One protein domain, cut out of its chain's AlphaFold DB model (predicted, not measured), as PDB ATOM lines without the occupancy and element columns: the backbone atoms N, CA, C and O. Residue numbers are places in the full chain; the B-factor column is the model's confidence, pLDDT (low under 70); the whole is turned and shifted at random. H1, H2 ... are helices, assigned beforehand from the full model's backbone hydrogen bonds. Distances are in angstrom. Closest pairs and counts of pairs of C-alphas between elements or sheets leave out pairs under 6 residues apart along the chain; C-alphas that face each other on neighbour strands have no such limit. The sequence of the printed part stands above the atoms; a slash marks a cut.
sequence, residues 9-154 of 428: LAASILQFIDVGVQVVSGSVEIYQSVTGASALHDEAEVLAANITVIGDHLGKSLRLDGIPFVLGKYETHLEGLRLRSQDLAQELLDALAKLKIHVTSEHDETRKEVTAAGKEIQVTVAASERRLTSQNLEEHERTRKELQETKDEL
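What this domain is: This is residues 9 to 154 of the 428 residues of an uncharacterized protein of Valsa mali (UniProt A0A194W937). One very long helix, H4, makes the length of a loose, flat arrangement; H3 runs back beside it, H2 packs on H3 as a hairpin, and H1 spreads from the start of H2 as a V. Residues 134 to 154 of H4 stick out as a free arm. The printed part has 146 residues with four named helices, H1, H2, H3, H4 along the chain, no named strand, and class all helix. The whole is loose, with a radius of gyration of the C-alphas of 20.2 A and spans of 69 by 41 by 19 A.

How they stand to each other: Begin with H4, residues 107 to 154. H3, residues 73 to 99, only just touches it, with 3 pairs of C-alphas within 8 A, through residues 95 to 99 and 114 to 121 alone; the closest C-alphas, of Leu 99 and Ala 117, are 7.4 A apart. This hairpin has a shallow tilt of 8 degrees, opposite ways. H2, residues 39 to 62, forms a hairpin with H3 at a shallow tilt of 27 degrees, opposite ways; the closest C-alphas, of Ala 48 and Ala 89, are 4.9 A apart. H1, residues 9 to 32, touches H2 with residues 22 to 29 against 39 to 41 alone, at a steep tilt of 50 degrees; the closest C-alphas, of Gly 26 and Leu 40, are 6.0 A apart. H1 and H4 are near each other, while H1 and H3, and H2 and H4, are apart. Every O i to N i+4 pair is within hydrogen-bond range in H2 and H3, against 19 of 20 in H1 and 42 of 44 in H4.

Where its parts are: Find C-alpha 107 at (-7.675, -38.647, 19.680); from there H4 runs 69.1 A to C-alpha 154 at (4.241, 20.215, -14.451). H3 measures 39.8 A, H1 35.1 A and H2 34.2 A; H1 begins at C-alpha 9, (0.424, -11.816, -11.956).

The domain as a whole: The C-alphas farthest apart, of Ser 105 and Leu 154, are 71.4 A apart. The printed part has no cut, and its three links are short. Mean pLDDT of the printed part is 74.9, and H1 has a mean of 57; 42 residues are under 70, among them 16 to 38 and 101 to 108.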
ATOM      1  N   LEU A   9       1.148 -10.556 -11.791       45.84
ATOM      2  CA  LEU A   9       0.424 -11.816 -11.956       45.84
ATOM      3  C   LEU A   9       1.327 -13.030 -11.697       45.84
ATOM      4  O   LEU A   9       0.923 -13.950 -10.992       45.84
ATOM      5  N   ALA A  10       2.555 -13.024 -12.223       46.81
ATOM      6  CA  ALA A  10       3.527 -14.088 -11.981       46.81
ATOM      7  C   ALA A  10       3.910 -14.194 -10.495       46.81
ATOM      8  O   ALA A  10       3.962 -15.300  -9.962       46.81
ATOM      9  N   ALA A  11       4.096 -13.058  -9.813       57.94
ATOM     10  CA  ALA A  11       4.344 -13.017  -8.373       57.94
ATOM     11  C   ALA A  11       3.172 -13.615  -7.578       57.94
ATOM     12  O   ALA A  11       3.395 -14.416  -6.676       57.94
ATOM     13  N   SER A  12       1.932 -13.309  -7.971       50.50
ATOM     14  CA  SER A  12       0.728 -13.854  -7.328       50.50
ATOM     15  C   SER A  12       0.566 -15.365  -7.559       50.50
ATOM     16  O   SER A  12       0.170 -16.090  -6.650       50.50
ATOM     17  N   ILE A  13       0.899 -15.868  -8.758       51.66
ATOM     18  CA  ILE A  13       0.876 -17.310  -9.071       51.66
ATOM     19  C   ILE A  13       1.947 -18.060  -8.270       51.66
ATOM     20  O   ILE A  13       1.672 -19.141  -7.752       51.66
ATOM     21  N   LEU A  14       3.147 -17.488  -8.139       53.03
ATOM     22  CA  LEU A  14       4.215 -18.065  -7.321       53.03
ATOM     23  C   LEU A  14       3.828 -18.102  -5.842       53.03
ATOM     24  O   LEU A  14       3.988 -19.144  -5.219       53.03
ATOM     25  N   GLN A  15       3.235 -17.027  -5.314       70.50
ATOM     26  CA  GLN A  15       2.705 -17.000  -3.947       70.50
ATOM     27  C   GLN A  15       1.639 -18.079  -3.721       70.50
ATOM     28  O   GLN A  15       1.665 -18.763  -2.707       70.50
ATOM     29  N   PHE A  16       0.735 -18.286  -4.683       56.59
ATOM     30  CA  PHE A  16      -0.304 -19.312  -4.567       56.59
ATOM     31  C   PHE A  16       0.262 -20.740  -4.559       56.59
ATOM     32  O   PHE A  16      -0.200 -21.589  -3.796       56.59
ATOM     33  N   ILE A  17       1.261 -21.019  -5.401       52.16
ATOM     34  CA  ILE A  17       1.931 -22.327  -5.430       52.16
ATOM     35  C   ILE A  17       2.710 -22.553  -4.130       52.16
ATOM     36  O   ILE A  17       2.643 -23.651  -3.579       52.16
ATOM     37  N   ASP A  18       3.389 -21.526  -3.620       58.00
ATOM     38  CA  ASP A  18       4.147 -21.587  -2.367       58.00
ATOM     39  C   ASP A  18       3.223 -21.882  -1.171       58.00
ATOM     40  O   ASP A  18       3.426 -22.854  -0.442       58.00
ATOM     41  N   VAL A  19       2.099 -21.161  -1.065       67.94
ATOM     42  CA  VAL A  19       1.061 -21.414  -0.051       67.94
ATOM     43  C   VAL A  19       0.456 -22.818  -0.202       67.94
ATOM     44  O   VAL A  19       0.254 -23.519   0.788       67.94
ATOM     45  N   GLY A  20       0.197 -23.280  -1.430       47.00
ATOM     46  CA  GLY A  20      -0.343 -24.620  -1.683       47.00
ATOM     47  C   GLY A  20       0.596 -25.749  -1.242       47.00
ATOM     48  O   GLY A  20       0.148 -26.730  -0.642       47.00
ATOM     49  N   VAL A  21       1.899 -25.600  -1.493       60.41
ATOM     50  CA  VAL A  21       2.929 -26.557  -1.059       60.41
ATOM     51  C   VAL A  21       3.088 -26.536   0.463       60.41
ATOM     52  O   VAL A  21       3.177 -27.604   1.075       60.41
ATOM     53  N   GLN A  22       3.039 -25.360   1.091       64.81
ATOM     54  CA  GLN A  22       3.086 -25.217   2.549       64.81
ATOM     55  C   GLN A  22       1.871 -25.866   3.234       64.81
ATOM     56  O   GLN A  22       2.019 -26.638   4.176       64.81
ATOM     57  N   VAL A  23       0.653 -25.682   2.719       59.84
ATOM     58  CA  VAL A  23      -0.551 -26.293   3.318       59.84
ATOM     59  C   VAL A  23      -0.505 -27.828   3.274       59.84
ATOM     60  O   VAL A  23      -0.851 -28.495   4.257       59.84
ATOM     61  N   VAL A  24      -0.070 -28.414   2.153       55.38
ATOM     62  CA  VAL A  24       0.011 -29.879   2.004       55.38
ATOM     63  C   VAL A  24       1.132 -30.462   2.865       55.38
ATOM     64  O   VAL A  24       0.922 -31.486   3.517       55.38
ATOM     65  N   SER A  25       2.294 -29.810   2.913       57.62
ATOM     66  CA  SER A  25       3.415 -30.252   3.754       57.62
ATOM     67  C   SER A  25       3.097 -30.123   5.247       57.62
ATOM     68  O   SER A  25       3.264 -31.100   5.977       57.62
ATOM     69  N   GLY A  26       2.501 -29.011   5.688       58.69
ATOM     70  CA  GLY A  26       2.094 -28.808   7.081       58.69
ATOM     71  C   GLY A  26       1.028 -29.793   7.563       58.69
ATOM     72  O   GLY A  26       1.070 -30.247   8.702       58.69
ATOM     73  N   SER A  27       0.116 -30.218   6.683       53.12
ATOM     74  CA  SER A  27      -0.887 -31.244   7.009       53.12
ATOM     75  C   SER A  27      -0.260 -32.617   7.291       53.12
ATOM     76  O   SER A  27      -0.746 -33.358   8.147       53.12
ATOM     77  N   VAL A  28       0.819 -32.963   6.579       53.91
ATOM     78  CA  VAL A  28       1.577 -34.211   6.787       53.91
ATOM     79  C   VAL A  28       2.461 -34.115   8.033       53.91
ATOM     80  O   VAL A  28       2.602 -35.092   8.762       53.91
ATOM     81  N   GLU A  29       3.006 -32.937   8.317       58.12
ATOM     82  CA  GLU A  29       3.869 -32.696   9.471       58.12
ATOM     83  C   GLU A  29       3.099 -32.649  10.799       58.12
ATOM     84  O   GLU A  29       3.521 -33.281  11.763       58.12
ATOM     85  N   ILE A  30       1.929 -31.994  10.852       61.50
ATOM     86  CA  ILE A  30       1.034 -32.024  12.030       61.50
ATOM     87  C   ILE A  30       0.638 -33.469  12.349       61.50
ATOM     88  O   ILE A  30       0.543 -33.847  13.513       61.50
ATOM     89  N   TYR A  31       0.447 -34.298  11.318       57.34
ATOM     90  CA  TYR A  31       0.122 -35.715  11.479       57.34
ATOM     91  C   TYR A  31       1.266 -36.533  12.108       57.34
ATOM     92  O   TYR A  31       1.007 -37.565  12.722       57.34
ATOM     93  N   GLN A  32       2.518 -36.090  11.962       57.59
ATOM     94  CA  GLN A  32       3.714 -36.788  12.453       57.59
ATOM     95  C   GLN A  32       4.348 -36.130  13.692       57.59
ATOM     96  O   GLN A  32       5.233 -36.720  14.314       57.59
ATOM     97  N   SER A  33       3.907 -34.929  14.065       59.84
ATOM     98  CA  SER A  33       4.484 -34.128  15.143       59.84
ATOM     99  C   SER A  33       4.021 -34.578  16.531       59.84
ATOM    100  O   SER A  33       2.830 -34.713  16.807       59.84
ATOM    101  N   VAL A  34       4.982 -34.747  17.446       60.41
ATOM    102  CA  VAL A  34       4.745 -35.093  18.863       60.41
ATOM    103  C   VAL A  34       4.109 -33.927  19.635       60.41
ATOM    104  O   VAL A  34       3.431 -34.145  20.635       60.41
ATOM    105  N   THR A  35       4.307 -32.687  19.176       62.44
ATOM    106  CA  THR A  35       3.807 -31.465  19.827       62.44
ATOM    107  C   THR A  35       2.440 -31.019  19.311       62.44
ATOM    108  O   THR A  35       1.851 -30.106  19.882       62.44
ATOM    109  N   GLY A  36       1.917 -31.648  18.250       63.53
ATOM    110  CA  GLY A  36       0.638 -31.273  17.635       63.53
ATOM    111  C   GLY A  36       0.685 -29.997  16.782       63.53
ATOM    112  O   GLY A  36      -0.358 -29.553  16.308       63.53
ATOM    113  N   ALA A  37       1.872 -29.426  16.554       62.19
ATOM    114  CA  ALA A  37       2.107 -28.297  15.651       62.19
ATOM    115  C   ALA A  37       3.041 -28.716  14.499       62.19
ATOM    116  O   ALA A  37       3.944 -29.531  14.705       62.19
ATOM    117  N   SER A  38       2.815 -28.196  13.286       68.75
ATOM    118  CA  SER A  38       3.766 -28.328  12.162       68.75
ATOM    119  C   SER A  38       4.889 -27.309  12.311       68.75
ATOM    120  O   SER A  38       4.667 -26.241  12.876       68.75
ATOM    121  N   ALA A  39       6.058 -27.593  11.733       70.94
ATOM    122  CA  ALA A  39       7.154 -26.636  11.646       70.94
ATOM    123  C   ALA A  39       6.736 -25.330  10.944       70.94
ATOM    124  O   ALA A  39       7.220 -24.264  11.305       70.94
ATOM    125  N   LEU A  40       5.772 -25.376  10.017       64.31
ATOM    126  CA  LEU A  40       5.194 -24.181   9.390       64.31
ATOM    127  C   LEU A  40       4.381 -23.326  10.359       64.31
ATOM    128  O   LEU A  40       4.289 -22.117  10.178       64.31
ATOM    129  N   HIS A  41       3.766 -23.937  11.372       69.56
ATOM    130  CA  HIS A  41       3.073 -23.186  12.414       69.56
ATOM    131  C   HIS A  41       4.080 -22.388  13.245       69.56
ATOM    132  O   HIS A  41       3.871 -21.200  13.486       69.56
ATOM    133  N   ASP A  42       5.200 -23.023  13.596       75.25
ATOM    134  CA  ASP A  42       6.298 -22.380  14.313       75.25
ATOM    135  C   ASP A  42       6.967 -21.295  13.445       75.25
ATOM    136  O   ASP A  42       7.223 -20.190  13.923       75.25
ATOM    137  N   GLU A  43       7.183 -21.544  12.147       76.00
ATOM    138  CA  GLU A  43       7.695 -20.535  11.206       76.00
ATOM    139  C   GLU A  43       6.733 -19.358  11.019       76.00
ATOM    140  O   GLU A  43       7.176 -18.209  11.018       76.00
ATOM    141  N   ALA A  44       5.426 -19.606  10.885       72.56
ATOM    142  CA  ALA A  44       4.425 -18.549  10.756       72.56
ATOM    143  C   ALA A  44       4.342 -17.687  12.027       72.56
ATOM    144  O   ALA A  44       4.220 -16.466  11.930       72.56
ATOM    145  N   GLU A  45       4.464 -18.300  13.208       78.88
ATOM    146  CA  GLU A  45       4.535 -17.600  14.494       78.88
ATOM    147  C   GLU A  45       5.800 -16.730  14.577       78.88
ATOM    148  O   GLU A  45       5.721 -15.550  14.927       78.88
ATOM    149  N   VAL A  46       6.954 -17.266  14.162       80.44
ATOM    150  CA  VAL A  46       8.219 -16.516  14.082       80.44
ATOM    151  C   VAL A  46       8.124 -15.363  13.081       80.44
ATOM    152  O   VAL A  46       8.565 -14.252  13.379       80.44
ATOM    153  N   LEU A  47       7.538 -15.582  11.903       76.25
ATOM    154  CA  LEU A  47       7.380 -14.549  10.883       76.25
ATOM    155  C   LEU A  47       6.467 -13.421  11.374       76.25
ATOM    156  O   LEU A  47       6.820 -12.248  11.247       76.25
ATOM    157  N   ALA A  48       5.324 -13.761  11.972       73.75
ATOM    158  CA  ALA A  48       4.401 -12.779  12.528       73.75
ATOM    159  C   ALA A  48       5.051 -11.978  13.671       73.75
ATOM    160  O   ALA A  48       4.943 -10.751  13.699       73.75
ATOM    161  N   ALA A  49       5.815 -12.636  14.549       80.38
ATOM    162  CA  ALA A  49       6.604 -11.969  15.587       80.38
ATOM    163  C   ALA A  49       7.705 -11.060  15.005       80.38
ATOM    164  O   ALA A  49       7.966  -9.975  15.518       80.38
ATOM    165  N   ASN A  50       8.336 -11.446  13.897       79.81
ATOM    166  CA  ASN A  50       9.317 -10.592  13.232       79.81
ATOM    167  C   ASN A  50       8.667  -9.342  12.621       79.81
ATOM    168  O   ASN A  50       9.244  -8.259  12.701       79.81
ATOM    169  N   ILE A  51       7.462  -9.456  12.050       77.25
ATOM    170  CA  ILE A  51       6.721  -8.303  11.512       77.25
ATOM    171  C   ILE A  51       6.400  -7.298  12.622       77.25
ATOM    172  O   ILE A  51       6.565  -6.094  12.411       77.25
ATOM    173  N   THR A  52       5.996  -7.755  13.812       85.06
ATOM    174  CA  THR A  52       5.726  -6.848  14.939       85.06
ATOM    175  C   THR A  52       6.998  -6.139  15.402       85.06
ATOM    176  O   THR A  52       6.989  -4.912  15.517       85.06
ATOM    177  N   VAL A  53       8.113  -6.868  15.540       88.06
ATOM    178  CA  VAL A  53       9.434  -6.315  15.893       88.06
ATOM    179  C   VAL A  53       9.908  -5.281  14.869       88.06
ATOM    180  O   VAL A  53      10.311  -4.177  15.241       88.06
ATOM    181  N   ILE A  54       9.830  -5.595  13.573       82.56
ATOM    182  CA  ILE A  54      10.178  -4.654  12.499       82.56
ATOM    183  C   ILE A  54       9.269  -3.426  12.561       82.56
ATOM    184  O   ILE A  54       9.758  -2.300  12.462       82.56
ATOM    185  N   GLY A  55       7.966  -3.619  12.775       80.38
ATOM    186  CA  GLY A  55       7.005  -2.537  12.955       80.38
ATOM    187  C   GLY A  55       7.350  -1.626  14.137       80.38
ATOM    188  O   GLY A  55       7.199  -0.410  14.035       80.38
ATOM    189  N   ASP A  56       7.882  -2.166  15.229       90.75
ATOM    190  CA  ASP A  56       8.315  -1.372  16.380       90.75
ATOM    191  C   ASP A  56       9.607  -0.604  16.094       90.75
ATOM    192  O   ASP A  56       9.727   0.574  16.448       90.75
ATOM    193  N   HIS A  57      10.570  -1.230  15.413       88.25
ATOM    194  CA  HIS A  57      11.791  -0.555  14.969       88.25
ATOM    195  C   HIS A  57      11.489   0.581  13.992       88.25
ATOM    196  O   HIS A  57      12.041   1.674  14.135       88.25
ATOM    197  N   LEU A  58      10.578   0.357  13.042       81.94
ATOM    198  CA  LEU A  58      10.145   1.378  12.095       81.94
ATOM    199  C   LEU A  58       9.448   2.534  12.823       81.94
ATOM    200  O   LEU A  58       9.716   3.694  12.528       81.94
ATOM    201  N   GLY A  59       8.614   2.226  13.821       88.94
ATOM    202  CA  GLY A  59       7.928   3.229  14.637       88.94
ATOM    203  C   GLY A  59       8.907   4.113  15.412       88.94
ATOM    204  O   GLY A  59       8.777   5.335  15.389       88.94
ATOM    205  N   LYS A  60       9.935   3.510  16.023       91.19
ATOM    206  CA  LYS A  60      11.029   4.233  16.700       91.19
ATOM    207  C   LYS A  60      11.870   5.064  15.730       91.19
ATOM    208  O   LYS A  60      12.325   6.144  16.081       91.19
ATOM    209  N   SER A  61      12.081   4.576  14.509       87.06
ATOM    210  CA  SER A  61      12.824   5.327  13.493       87.06
ATOM    211  C   SER A  61      12.029   6.514  12.947       87.06
ATOM    212  O   SER A  61      12.627   7.534  12.615       87.06
ATOM    213  N   LEU A  62      10.704   6.385  12.831       85.56
ATOM    214  CA  LEU A  62       9.817   7.452  12.357       85.56
ATOM    215  C   LEU A  62       9.544   8.507  13.430       85.56
ATOM    216  O   LEU A  62       9.275   9.662  13.112       85.56
ATOM    217  N   ARG A  63       9.610   8.119  14.705       88.69
ATOM    218  CA  ARG A  63       9.375   8.999  15.849       88.69
ATOM    219  C   ARG A  63      10.652   9.087  16.673       88.69
ATOM    220  O   ARG A  63      10.876   8.256  17.545       88.69
ATOM    221  N   LEU A  64      11.482  10.102  16.423       84.56
ATOM    222  CA  LEU A  64      12.579  10.401  17.344       84.56
ATOM    223  C   LEU A  64      12.001  10.747  18.723       84.56
ATOM    224  O   LEU A  64      11.223  11.695  18.860       84.56
ATOM    225  N   ASP A  65      12.396   9.976  19.734       83.75
ATOM    226  CA  ASP A  65      11.924  10.153  21.104       83.75
ATOM    227  C   ASP A  65      12.147  11.593  21.591       83.75
ATOM    228  O   ASP A  65      13.245  12.149  21.518       83.75
ATOM    229  N   GLY A  66      11.080  12.205  22.112       77.50
ATOM    230  CA  GLY A  66      11.133  13.507  22.781       77.50
ATOM    231  C   GLY A  66      10.908  14.734  21.896       77.50
ATOM    232  O   GLY A  66      10.884  15.843  22.430       77.50
ATOM    233  N   ILE A  67      10.686  14.576  20.586       81.31
ATOM    234  CA  ILE A  67      10.339  15.698  19.703       81.31
ATOM    235  C   ILE A  67       8.945  15.457  19.113       81.31
ATOM    236  O   ILE A  67       8.757  14.475  18.395       81.31
ATOM    237  N   PRO A  68       7.952  16.331  19.372       72.38
ATOM    238  CA  PRO A  68       6.675  16.281  18.670       72.38
ATOM    239  C   PRO A  68       6.908  16.667  17.203       72.38
ATOM    240  O   PRO A  68       6.840  17.837  16.828       72.38
ATOM    241  N   PHE A  69       7.257  15.680  16.382       80.94
ATOM    242  CA  PHE A  69       7.497  15.855  14.960       80.94
ATOM    243  C   PHE A  69       6.186  15.683  14.189       80.94
ATOM    244  O   PHE A  69       5.460  14.705  14.375       80.94
ATOM    245  N   VAL A  70       5.873  16.651  13.328       87.44
ATOM    246  CA  VAL A  70       4.776  16.523  12.367       87.44
ATOM    247  C   VAL A  70       5.294  15.661  11.226       87.44
ATOM    248  O   VAL A  70       6.117  16.127  10.442       87.44
ATOM    249  N   LEU A  71       4.826  14.413  11.155       89.88
ATOM    250  CA  LEU A  71       5.182  13.500  10.072       89.88
ATOM    251  C   LEU A  71       4.842  14.146   8.724       89.88
ATOM    252  O   LEU A  71       3.737  14.655   8.515       89.88
ATOM    253  N   GLY A  72       5.788  14.110   7.792       87.56
ATOM    254  CA  GLY A  72       5.546  14.499   6.409       87.56
ATOM    255  C   GLY A  72       4.463  13.631   5.756       87.56
ATOM    256  O   GLY A  72       4.079  12.577   6.271       87.56
ATOM    257  N   LYS A  73       3.988  14.030   4.567       85.69
ATOM    258  CA  LYS A  73       2.971  13.265   3.811       85.69
ATOM    259  C   LYS A  73       3.394  11.799   3.617       85.69
ATOM    260  O   LYS A  73       2.591  10.894   3.817       85.69
ATOM    261  N   TYR A  74       4.654  11.562   3.252       73.44
ATOM    262  CA  TYR A  74       5.183  10.214   3.012       73.44
ATOM    263  C   TYR A  74       5.373   9.409   4.298       73.44
ATOM    264  O   TYR A  74       5.000   8.241   4.347       73.44
ATOM    265  N   GLU A  75       5.888  10.040   5.352       83.69
ATOM    266  CA  GLU A  75       6.062   9.407   6.663       83.69
ATOM    267  C   GLU A  75       4.713   9.023   7.279       83.69
ATOM    268  O   GLU A  75       4.586   7.955   7.864       83.69
ATOM    269  N   THR A  76       3.676   9.840   7.066       86.69
ATOM    270  CA  THR A  76       2.299   9.525   7.470       86.69
ATOM    271  C   THR A  76       1.772   8.277   6.761       86.69
ATOM    272  O   THR A  76       1.138   7.431   7.392       86.69
ATOM    273  N   HIS A  77       2.040   8.122   5.460       76.12
ATOM    274  CA  HIS A  77       1.657   6.906   4.737       76.12
ATOM    275  C   HIS A  77       2.430   5.680   5.225       76.12
ATOM    276  O   HIS A  77       1.825   4.627   5.418       76.12
ATOM    277  N   LEU A  78       3.736   5.822   5.468       77.50
ATOM    278  CA  LEU A  78       4.570   4.735   5.976       77.50
ATOM    279  C   LEU A  78       4.129   4.296   7.380       77.50
ATOM    280  O   LEU A  78       4.031   3.102   7.646       77.50
ATOM    281  N   GLU A  79       3.778   5.248   8.247       88.38
ATOM    282  CA  GLU A  79       3.206   4.978   9.567       88.38
ATOM    283  C   GLU A  79       1.850   4.265   9.460       88.38
ATOM    284  O   GLU A  79       1.579   3.319  10.196       88.38
ATOM    285  N   GLY A  80       1.007   4.665   8.504       82.12
ATOM    286  CA  GLY A  80      -0.253   3.978   8.226       82.12
ATOM    287  C   GLY A  80      -0.057   2.533   7.753       82.12
ATOM    288  O   GLY A  80      -0.787   1.647   8.192       82.12
ATOM    289  N   LEU A  81       0.931   2.279   6.888       75.81
ATOM    290  CA  LEU A  81       1.281   0.929   6.438       75.81
ATOM    291  C   LEU A  81       1.804   0.077   7.602       75.81
ATOM    292  O   LEU A  81       1.334  -1.041   7.790       75.81
ATOM    293  N   ARG A  82       2.705   0.638   8.418       88.88
ATOM    294  CA  ARG A  82       3.262   0.008   9.624       88.88
ATOM    295  C   ARG A  82       2.168  -0.488  10.565       88.88
ATOM    296  O   ARG A  82       2.192  -1.652  10.949       88.88
ATOM    297  N   LEU A  83       1.209   0.377  10.905       87.69
ATOM    298  CA  LEU A  83       0.099   0.031  11.797       87.69
ATOM    299  C   LEU A  83      -0.749  -1.111  11.225       87.69
ATOM    300  O   LEU A  83      -0.982  -2.094  11.916       87.69
ATOM    301  N   ARG A  84      -1.115  -1.047   9.936       79.31
ATOM    302  CA  ARG A  84      -1.878  -2.125   9.281       79.31
ATOM    303  C   ARG A  84      -1.126  -3.456   9.259       79.31
ATOM    304  O   ARG A  84      -1.739  -4.503   9.435       79.31
ATOM    305  N   SER A  85       0.190  -3.432   9.039       75.75
ATOM    306  CA  SER A  85       1.023  -4.639   9.091       75.75
ATOM    307  C   SER A  85       1.104  -5.225  10.502       75.75
ATOM    308  O   SER A  85       1.086  -6.445  10.639       75.75
ATOM    309  N   GLN A  86       1.163  -4.382  11.539       82.75
ATOM    310  CA  GLN A  86       1.132  -4.833  12.934       82.75
ATOM    311  C   GLN A  86      -0.222  -5.447  13.302       82.75
ATOM    312  O   GLN A  86      -0.241  -6.530  13.884       82.75
ATOM    313  N   ASP A  87      -1.329  -4.815  12.907       81.88
ATOM    314  CA  ASP A  87      -2.678  -5.345  13.137       81.88
ATOM    315  C   ASP A  87      -2.838  -6.734  12.500       81.88
ATOM    316  O   ASP A  87      -3.281  -7.678  13.151       81.88
ATOM    317  N   LEU A  88      -2.396  -6.894  11.247       76.62
ATOM    318  CA  LEU A  88      -2.490  -8.166  10.527       76.62
ATOM    319  C   LEU A  88      -1.585  -9.253  11.121       76.62
ATOM    320  O   LEU A  88      -1.980 -10.415  11.190       76.62
ATOM    321  N   ALA A  89      -0.381  -8.888  11.573       77.12
ATOM    322  CA  ALA A  89       0.498  -9.817  12.275       77.12
ATOM    323  C   ALA A  89      -0.126 -10.292  13.596       77.12
ATOM    324  O   ALA A  89      -0.045 -11.476  13.917       77.12
ATOM    325  N   GLN A  90      -0.794  -9.398  14.332       85.94
ATOM    326  CA  GLN A  90      -1.484  -9.759  15.568       85.94
ATOM    327  C   GLN A  90      -2.699 -10.659  15.302       85.94
ATOM    328  O   GLN A  90      -2.863 -11.662  15.989       85.94
ATOM    329  N   GLU A  91      -3.507 -10.363  14.278       79.88
ATOM    330  CA  GLU A  91      -4.620 -11.233  13.861       79.88
ATOM    331  C   GLU A  91      -4.133 -12.651  13.517       79.88
ATOM    332  O   GLU A  91      -4.774 -13.638  13.889       79.88
ATOM    333  N   LEU A  92      -2.980 -12.760  12.844       74.62
ATOM    334  CA  LEU A  92      -2.362 -14.044  12.521       74.62
ATOM    335  C   LEU A  92      -1.892 -14.778  13.782       74.62
ATOM    336  O   LEU A  92      -2.201 -15.958  13.938       74.62
ATOM    337  N   LEU A  93      -1.203 -14.097  14.703       82.31
ATOM    338  CA  LEU A  93      -0.785 -14.682  15.983       82.31
ATOM    339  C   LEU A  93      -1.983 -15.182  16.800       82.31
ATOM    340  O   LEU A  93      -1.943 -16.289  17.335       82.31
ATOM    341  N   ASP A  94      -3.076 -14.421  16.843       84.06
ATOM    342  CA  ASP A  94      -4.296 -14.810  17.552       84.06
ATOM    343  C   ASP A  94      -4.972 -16.032  16.904       84.06
ATOM    344  O   ASP A  94      -5.502 -16.902  17.602       84.06
ATOM    345  N   ALA A  95      -4.956 -16.127  15.570       76.50
ATOM    346  CA  ALA A  95      -5.461 -17.291  14.843       76.50
ATOM    347  C   ALA A  95      -4.592 -18.537  15.081       76.50
ATOM    348  O   ALA A  95      -5.126 -19.624  15.313       76.50
ATOM    349  N   LEU A  96      -3.264 -18.378  15.093       77.31
ATOM    350  CA  LEU A  96      -2.320 -19.453  15.403       77.31
ATOM    351  C   LEU A  96      -2.471 -19.926  16.859       77.31
ATOM    352  O   LEU A  96      -2.502 -21.126  17.124       77.31
ATOM    353  N   ALA A  97      -2.678 -19.010  17.805       83.06
ATOM    354  CA  ALA A  97      -2.914 -19.358  19.203       83.06
ATOM    355  C   ALA A  97      -4.197 -20.188  19.394       83.06
ATOM    356  O   ALA A  97      -4.199 -21.146  20.166       83.06
ATOM    357  N   LYS A  98      -5.274 -19.874  18.656       79.00
ATOM    358  CA  LYS A  98      -6.528 -20.657  18.670       79.00
ATOM    359  C   LYS A  98      -6.368 -22.062  18.084       79.00
ATOM    360  O   LYS A  98      -7.152 -22.947  18.410       79.00
ATOM    361  N   LEU A  99      -5.369 -22.258  17.225       66.44
ATOM    362  CA  LEU A  99      -5.079 -23.527  16.562       66.44
ATOM    363  C   LEU A  99      -4.243 -24.501  17.379       66.44
ATOM    364  O   LEU A  99      -4.246 -25.690  17.060       66.44
ATOM    365  N   LYS A 100      -3.510 -24.025  18.392       76.25
ATOM    366  CA  LYS A 100      -2.711 -24.889  19.267       76.25
ATOM    367  C   LYS A 100      -3.640 -25.749  20.125       76.25
ATOM    368  O   LYS A 100      -3.990 -25.405  21.252       76.25
ATOM    369  N   ILE A 101      -4.045 -26.892  19.581       66.06
ATOM    370  CA  ILE A 101      -4.861 -27.882  20.280       66.06
ATOM    371  C   ILE A 101      -3.959 -28.619  21.268       66.06
ATOM    372  O   ILE A 101      -2.982 -29.260  20.885       66.06
ATOM    373  N   HIS A 102      -4.284 -28.522  22.558       64.56
ATOM    374  CA  HIS A 102      -3.642 -29.338  23.583       64.56
ATOM    375  C   HIS A 102      -4.036 -30.797  23.361       64.56
ATOM    376  O   HIS A 102      -5.191 -31.177  23.542       64.56
ATOM    377  N   VAL A 103      -3.070 -31.610  22.944       58.59
ATOM    378  CA  VAL A 103      -3.272 -33.033  22.688       58.59
ATOM    379  C   VAL A 103      -3.476 -33.764  24.021       58.59
ATOM    380  O   VAL A 103      -2.522 -34.168  24.682       58.59
ATOM    381  N   THR A 104      -4.731 -33.927  24.435       59.97
ATOM    382  CA  THR A 104      -5.148 -34.897  25.459       59.97
ATOM    383  C   THR A 104      -5.623 -36.183  24.774       59.97
ATOM    384  O   THR A 104      -6.175 -36.130  23.681       59.97
ATOM    385  N   SER A 105      -5.389 -37.345  25.388       59.09
ATOM    386  CA  SER A 105      -5.361 -38.687  24.766       59.09
ATOM    387  C   SER A 105      -6.667 -39.250  24.154       59.09
ATOM    388  O   SER A 105      -6.732 -40.447  23.874       59.09
ATOM    389  N   GLU A 106      -7.701 -38.443  23.919       58.94
ATOM    390  CA  GLU A 106      -8.962 -38.837  23.263       58.94
ATOM    391  C   GLU A 106      -8.958 -38.392  21.786       58.94
ATOM    392  O   GLU A 106      -9.551 -37.396  21.389       58.94
ATOM    393  N   HIS A 107      -8.210 -39.129  20.961       61.53
ATOM    394  CA  HIS A 107      -7.675 -38.647  19.680       61.53
ATOM    395  C   HIS A 107      -8.633 -38.576  18.471       61.53
ATOM    396  O   HIS A 107      -8.260 -37.982  17.455       61.53
ATOM    397  N   ASP A 108      -9.831 -39.164  18.518       65.81
ATOM    398  CA  ASP A 108     -10.693 -39.262  17.323       65.81
ATOM    399  C   ASP A 108     -11.694 -38.104  17.186       65.81
ATOM    400  O   ASP A 108     -11.996 -37.664  16.072       65.81
ATOM    401  N   GLU A 109     -12.179 -37.562  18.304       71.50
ATOM    402  CA  GLU A 109     -13.096 -36.416  18.305       71.50
ATOM    403  C   GLU A 109     -12.330 -35.114  18.039       71.50
ATOM    404  O   GLU A 109     -12.694 -34.349  17.141       71.50
ATOM    405  N   THR A 110     -11.151 -34.971  18.655       67.38
ATOM    406  CA  THR A 110     -10.203 -33.884  18.376       67.38
ATOM    407  C   THR A 110      -9.806 -33.825  16.902       67.38
ATOM    408  O   THR A 110      -9.630 -32.746  16.350       67.38
ATOM    409  N   ARG A 111      -9.717 -34.962  16.192       65.62
ATOM    410  CA  ARG A 111      -9.342 -34.983  14.765       65.62
ATOM    411  C   ARG A 111     -10.393 -34.328  13.864       65.62
ATOM    412  O   ARG A 111     -10.040 -33.683  12.869       65.62
ATOM    413  N   LYS A 112     -11.679 -34.483  14.196       75.88
ATOM    414  CA  LYS A 112     -12.778 -33.816  13.476       75.88
ATOM    415  C   LYS A 112     -12.793 -32.318  13.759       75.88
ATOM    416  O   LYS A 112     -13.021 -31.539  12.839       75.88
ATOM    417  N   GLU A 113     -12.478 -31.920  14.988       75.19
ATOM    418  CA  GLU A 113     -12.359 -30.509  15.365       75.19
ATOM    419  C   GLU A 113     -11.158 -29.831  14.687       75.19
ATOM    420  O   GLU A 113     -11.333 -28.776  14.084       75.19
ATOM    421  N   VAL A 114      -9.980 -30.471  14.652       72.12
ATOM    422  CA  VAL A 114      -8.784 -29.956  13.946       72.12
ATOM    423  C   VAL A 114      -9.074 -29.748  12.458       72.12
ATOM    424  O   VAL A 114      -8.716 -28.724  11.880       72.12
ATOM    425  N   THR A 115      -9.734 -30.714  11.809       75.50
ATOM    426  CA  THR A 115     -10.051 -30.608  10.375       75.50
ATOM    427  C   THR A 115     -11.140 -29.579  10.081       75.50
ATOM    428  O   THR A 115     -11.106 -28.956   9.018       75.50
ATOM    429  N   ALA A 116     -12.088 -29.368  10.997       76.50
ATOM    430  CA  ALA A 116     -13.059 -28.284  10.894       76.50
ATOM    431  C   ALA A 116     -12.384 -26.913  11.066       76.50
ATOM    432  O   ALA A 116     -12.560 -26.049  10.206       76.50
ATOM    433  N   ALA A 117     -11.540 -26.757  12.090       72.62
ATOM    434  CA  ALA A 117     -10.773 -25.541  12.336       72.62
ATOM    435  C   ALA A 117      -9.856 -25.213  11.147       72.62
ATOM    436  O   ALA A 117      -9.897 -24.103  10.625       72.62
ATOM    437  N   GLY A 118      -9.111 -26.193  10.622       73.69
ATOM    438  CA  GLY A 118      -8.237 -25.999   9.461       73.69
ATOM    439  C   GLY A 118      -8.973 -25.477   8.219       73.69
ATOM    440  O   GLY A 118      -8.454 -24.612   7.511       73.69
ATOM    441  N   LYS A 119     -10.212 -25.929   7.979       78.94
ATOM    442  CA  LYS A 119     -11.057 -25.391   6.896       78.94
ATOM    443  C   LYS A 119     -11.496 -23.955   7.165       78.94
ATOM    444  O   LYS A 119     -11.505 -23.152   6.236       78.94
ATOM    445  N   GLU A 120     -11.856 -23.629   8.403       77.50
ATOM    446  CA  GLU A 120     -12.206 -22.260   8.792       77.50
ATOM    447  C   GLU A 120     -11.024 -21.310   8.563       77.50
ATOM    448  O   GLU A 120     -11.183 -20.256   7.947       77.50
ATOM    449  N   ILE A 121      -9.811 -21.733   8.919       73.88
ATOM    450  CA  ILE A 121      -8.599 -20.943   8.687       73.88
ATOM    451  C   ILE A 121      -8.318 -20.760   7.215       73.88
ATOM    452  O   ILE A 121      -8.078 -19.634   6.794       73.88
ATOM    453  N   GLN A 122      -8.421 -21.818   6.415       75.88
ATOM    454  CA  GLN A 122      -8.251 -21.700   4.972       75.88
ATOM    455  C   GLN A 122      -9.214 -20.663   4.370       75.88
ATOM    456  O   GLN A 122      -8.825 -19.889   3.495       75.88
ATOM    457  N   VAL A 123     -10.453 -20.594   4.871       81.44
ATOM    458  CA  VAL A 123     -11.423 -19.566   4.470       81.44
ATOM    459  C   VAL A 123     -10.989 -18.172   4.936       81.44
ATOM    460  O   VAL A 123     -11.056 -17.233   4.143       81.44
ATOM    461  N   THR A 124     -10.520 -18.017   6.178       74.06
ATOM    462  CA  THR A 124     -10.049 -16.716   6.692       74.06
ATOM    463  C   THR A 124      -8.788 -16.213   5.985       74.06
ATOM    464  O   THR A 124      -8.747 -15.047   5.600       74.06
ATOM    465  N   VAL A 125      -7.811 -17.085   5.712       75.12
ATOM    466  CA  VAL A 125      -6.589 -16.764   4.959       75.12
ATOM    467  C   VAL A 125      -6.963 -16.325   3.549       75.12
ATOM    468  O   VAL A 125      -6.617 -15.214   3.153       75.12
ATOM    469  N   ALA A 126      -7.788 -17.099   2.838       77.88
ATOM    470  CA  ALA A 126      -8.252 -16.717   1.507       77.88
ATOM    471  C   ALA A 126      -9.039 -15.388   1.509       77.88
ATOM    472  O   ALA A 126      -8.970 -14.613   0.553       77.88
ATOM    473  N   ALA A 127      -9.798 -15.095   2.570       81.56
ATOM    474  CA  ALA A 127     -10.474 -13.807   2.722       81.56
ATOM    475  C   ALA A 127      -9.482 -12.656   2.970       81.56
ATOM    476  O   ALA A 127      -9.646 -11.577   2.393       81.56
ATOM    477  N   SER A 128      -8.443 -12.884   3.778       71.38
ATOM    478  CA  SER A 128      -7.386 -11.905   4.057       71.38
ATOM    479  C   SER A 128      -6.537 -11.596   2.818       71.38
ATOM    480  O   SER A 128      -6.309 -10.425   2.518       71.38
ATOM    481  N   GLU A 129      -6.191 -12.602   2.010       76.25
ATOM    482  CA  GLU A 129      -5.476 -12.437   0.738       76.25
ATOM    483  C   GLU A 129      -6.284 -11.604  -0.261       76.25
ATOM    484  O   GLU A 129      -5.765 -10.685  -0.898       76.25
ATOM    485  N   ARG A 130      -7.594 -11.864  -0.371       81.81
ATOM    486  CA  ARG A 130      -8.492 -11.052  -1.210       81.81
ATOM    487  C   ARG A 130      -8.561  -9.606  -0.731       81.81
ATOM    488  O   ARG A 130      -8.594  -8.690  -1.549       81.81
ATOM    489  N   ARG A 131      -8.566  -9.381   0.586       81.75
ATOM    490  CA  ARG A 131      -8.566  -8.027   1.157       81.75
ATOM    491  C   ARG A 131      -7.245  -7.307   0.869       81.75
ATOM    492  O   ARG A 131      -7.288  -6.167   0.416       81.75
ATOM    493  N   LEU A 132      -6.102  -7.965   1.069       75.75
ATOM    494  CA  LEU A 132      -4.772  -7.408   0.788       75.75
ATOM    495  C   LEU A 132      -4.579  -7.089  -0.697       75.75
ATOM    496  O   LEU A 132      -4.111  -6.008  -1.041       75.75
ATOM    497  N   THR A 133      -4.989  -7.990  -1.588       79.81
ATOM    498  CA  THR A 133      -4.905  -7.756  -3.038       79.81
ATOM    499  C   THR A 133      -5.805  -6.600  -3.484       79.81
ATOM    500  O   THR A 133      -5.364  -5.769  -4.275       79.81
ATOM    501  N   SER A 134      -7.016  -6.482  -2.925       87.56
ATOM    502  CA  SER A 134      -7.905  -5.335  -3.165       87.56
ATOM    503  C   SER A 134      -7.293  -4.019  -2.671       87.56
ATOM    504  O   SER A 134      -7.294  -3.035  -3.404       87.56
ATOM    505  N   GLN A 135      -6.725  -3.995  -1.461       80.12
ATOM    506  CA  GLN A 135      -6.088  -2.796  -0.903       80.12
ATOM    507  C   GLN A 135      -4.850  -2.372  -1.698       80.12
ATOM    508  O   GLN A 135      -4.692  -1.189  -1.996       80.12
ATOM    509  N   ASN A 136      -4.008  -3.329  -2.095       77.38
ATOM    510  CA  ASN A 136      -2.841  -3.058  -2.931       77.38
ATOM    511  C   ASN A 136      -3.252  -2.476  -4.287       77.38
ATOM    512  O   ASN A 136      -2.627  -1.530  -4.767       77.38
ATOM    513  N   LEU A 137      -4.320  -3.003  -4.897       86.75
ATOM    514  CA  LEU A 137      -4.850  -2.473  -6.151       86.75
ATOM    515  C   LEU A 137      -5.342  -1.026  -5.983       86.75
ATOM    516  O   LEU A 137      -4.953  -0.159  -6.764       86.75
ATOM    517  N   GLU A 138      -6.124  -0.744  -4.938       87.62
ATOM    518  CA  GLU A 138      -6.611   0.607  -4.632       87.62
ATOM    519  C   GLU A 138      -5.467   1.603  -4.365       87.62
ATOM    520  O   GLU A 138      -5.517   2.755  -4.806       87.62
ATOM    521  N   GLU A 139      -4.413   1.185  -3.658       79.31
ATOM    522  CA  GLU A 139      -3.249   2.029  -3.370       79.31
ATOM    523  C   GLU A 139      -2.401   2.292  -4.625       79.31
ATOM    524  O   GLU A 139      -1.950   3.425  -4.849       79.31
ATOM    525  N   HIS A 140      -2.256   1.297  -5.503       78.94
ATOM    526  CA  HIS A 140      -1.634   1.479  -6.813       78.94
ATOM    527  C   HIS A 140      -2.431   2.436  -7.704       78.94
ATOM    528  O   HIS A 140      -1.842   3.323  -8.327       78.94
ATOM    529  N   GLU A 141      -3.759   2.312  -7.747       88.19
ATOM    530  CA  GLU A 141      -4.622   3.234  -8.493       88.19
ATOM    531  C   GLU A 141      -4.538   4.662  -7.945       88.19
ATOM    532  O   GLU A 141      -4.399   5.615  -8.720       88.19
ATOM    533  N   ARG A 142      -4.529   4.822  -6.615       89.00
ATOM    534  CA  ARG A 142      -4.330   6.121  -5.957       89.00
ATOM    535  C   ARG A 142      -2.990   6.741  -6.347       89.00
ATOM    536  O   ARG A 142      -2.959   7.887  -6.790       89.00
ATOM    537  N   THR A 143      -1.899   5.984  -6.243       80.12
ATOM    538  CA  THR A 143      -0.545   6.465  -6.569       80.12
ATOM    539  C   THR A 143      -0.426   6.844  -8.043       80.12
ATOM    540  O   THR A 143       0.138   7.886  -8.380       80.12
ATOM    541  N   ARG A 144      -1.015   6.044  -8.940       84.06
ATOM    542  CA  ARG A 144      -1.067   6.348 -10.375       84.06
ATOM    543  C   ARG A 144      -1.803   7.659 -10.645       84.06
ATOM    544  O   ARG A 144      -1.352   8.441 -11.481       84.06
ATOM    545  N   LYS A 145      -2.907   7.911  -9.936       92.19
ATOM    546  CA  LYS A 145      -3.667   9.159 -10.046       92.19
ATOM    547  C   LYS A 145      -2.866  10.364  -9.540       92.19
ATOM    548  O   LYS A 145      -2.781  11.352 -10.261       92.19
ATOM    549  N   GLU A 146      -2.216  10.266  -8.377       85.75
ATOM    550  CA  GLU A 146      -1.363  11.349  -7.848       85.75
ATOM    551  C   GLU A 146      -0.189  11.678  -8.790       85.75
ATOM    552  O   GLU A 146       0.134  12.847  -9.023       85.75
ATOM    553  N   LEU A 147       0.438  10.651  -9.377       80.50
ATOM    554  CA  LEU A 147       1.521  10.831 -10.345       80.50
ATOM    555  C   LEU A 147       1.026  11.547 -11.611       80.50
ATOM    556  O   LEU A 147       1.701  12.436 -12.134       80.50
ATOM    557  N   GLN A 148      -0.162  11.178 -12.092       89.56
ATOM    558  CA  GLN A 148      -0.776  11.796 -13.263       89.56
ATOM    559  C   GLN A 148      -1.142  13.265 -12.998       89.56
ATOM    560  O   GLN A 148      -0.809  14.122 -13.812       89.56
ATOM    561  N   GLU A 149      -1.715  13.580 -11.834       92.50
ATOM    562  CA  GLU A 149      -2.001  14.962 -11.421       92.50
ATOM    563  C   GLU A 149      -0.718  15.807 -11.332       92.50
ATOM    564  O   GLU A 149      -0.673  16.940 -11.817       92.50
ATOM    565  N   THR A 150       0.362  15.238 -10.788       84.69
ATOM    566  CA  THR A 150       1.670  15.909 -10.707       84.69
ATOM    567  C   THR A 150       2.257  16.173 -12.096       84.69
ATOM    568  O   THR A 150       2.786  17.256 -12.362       84.69
ATOM    569  N   LYS A 151       2.142  15.204 -13.010       89.94
ATOM    570  CA  LYS A 151       2.564  15.355 -14.408       89.94
ATOM    571  C   LYS A 151       1.791  16.475 -15.104       89.94
ATOM    572  O   LYS A 151       2.407  17.316 -15.762       89.94
ATOM    573  N   ASP A 152       0.473  16.509 -14.945       92.75
ATOM    574  CA  ASP A 152      -0.381  17.520 -15.572       92.75
ATOM    575  C   ASP A 152      -0.094  18.923 -15.014       92.75
ATOM    576  O   ASP A 152      -0.027  19.902 -15.766       92.75
ATOM    577  N   GLU A 153       0.192  19.025 -13.715       93.50
ATOM    578  CA  GLU A 153       0.636  20.266 -13.081       93.50
ATOM    579  C   GLU A 153       1.982  20.755 -13.642       93.50
ATOM    580  O   GLU A 153       2.128  21.938 -13.966       93.50
ATOM    581  N   LEU A 154       2.957  19.862 -13.836       87.50
ATOM    582  CA  LEU A 154       4.241  20.215 -14.451       87.50
ATOM    583  C   LEU A 154       4.073  20.687 -15.900       87.50
ATOM    584  O   LEU A 154       4.652  21.707 -16.279       87.50
TER     585      LEU A 154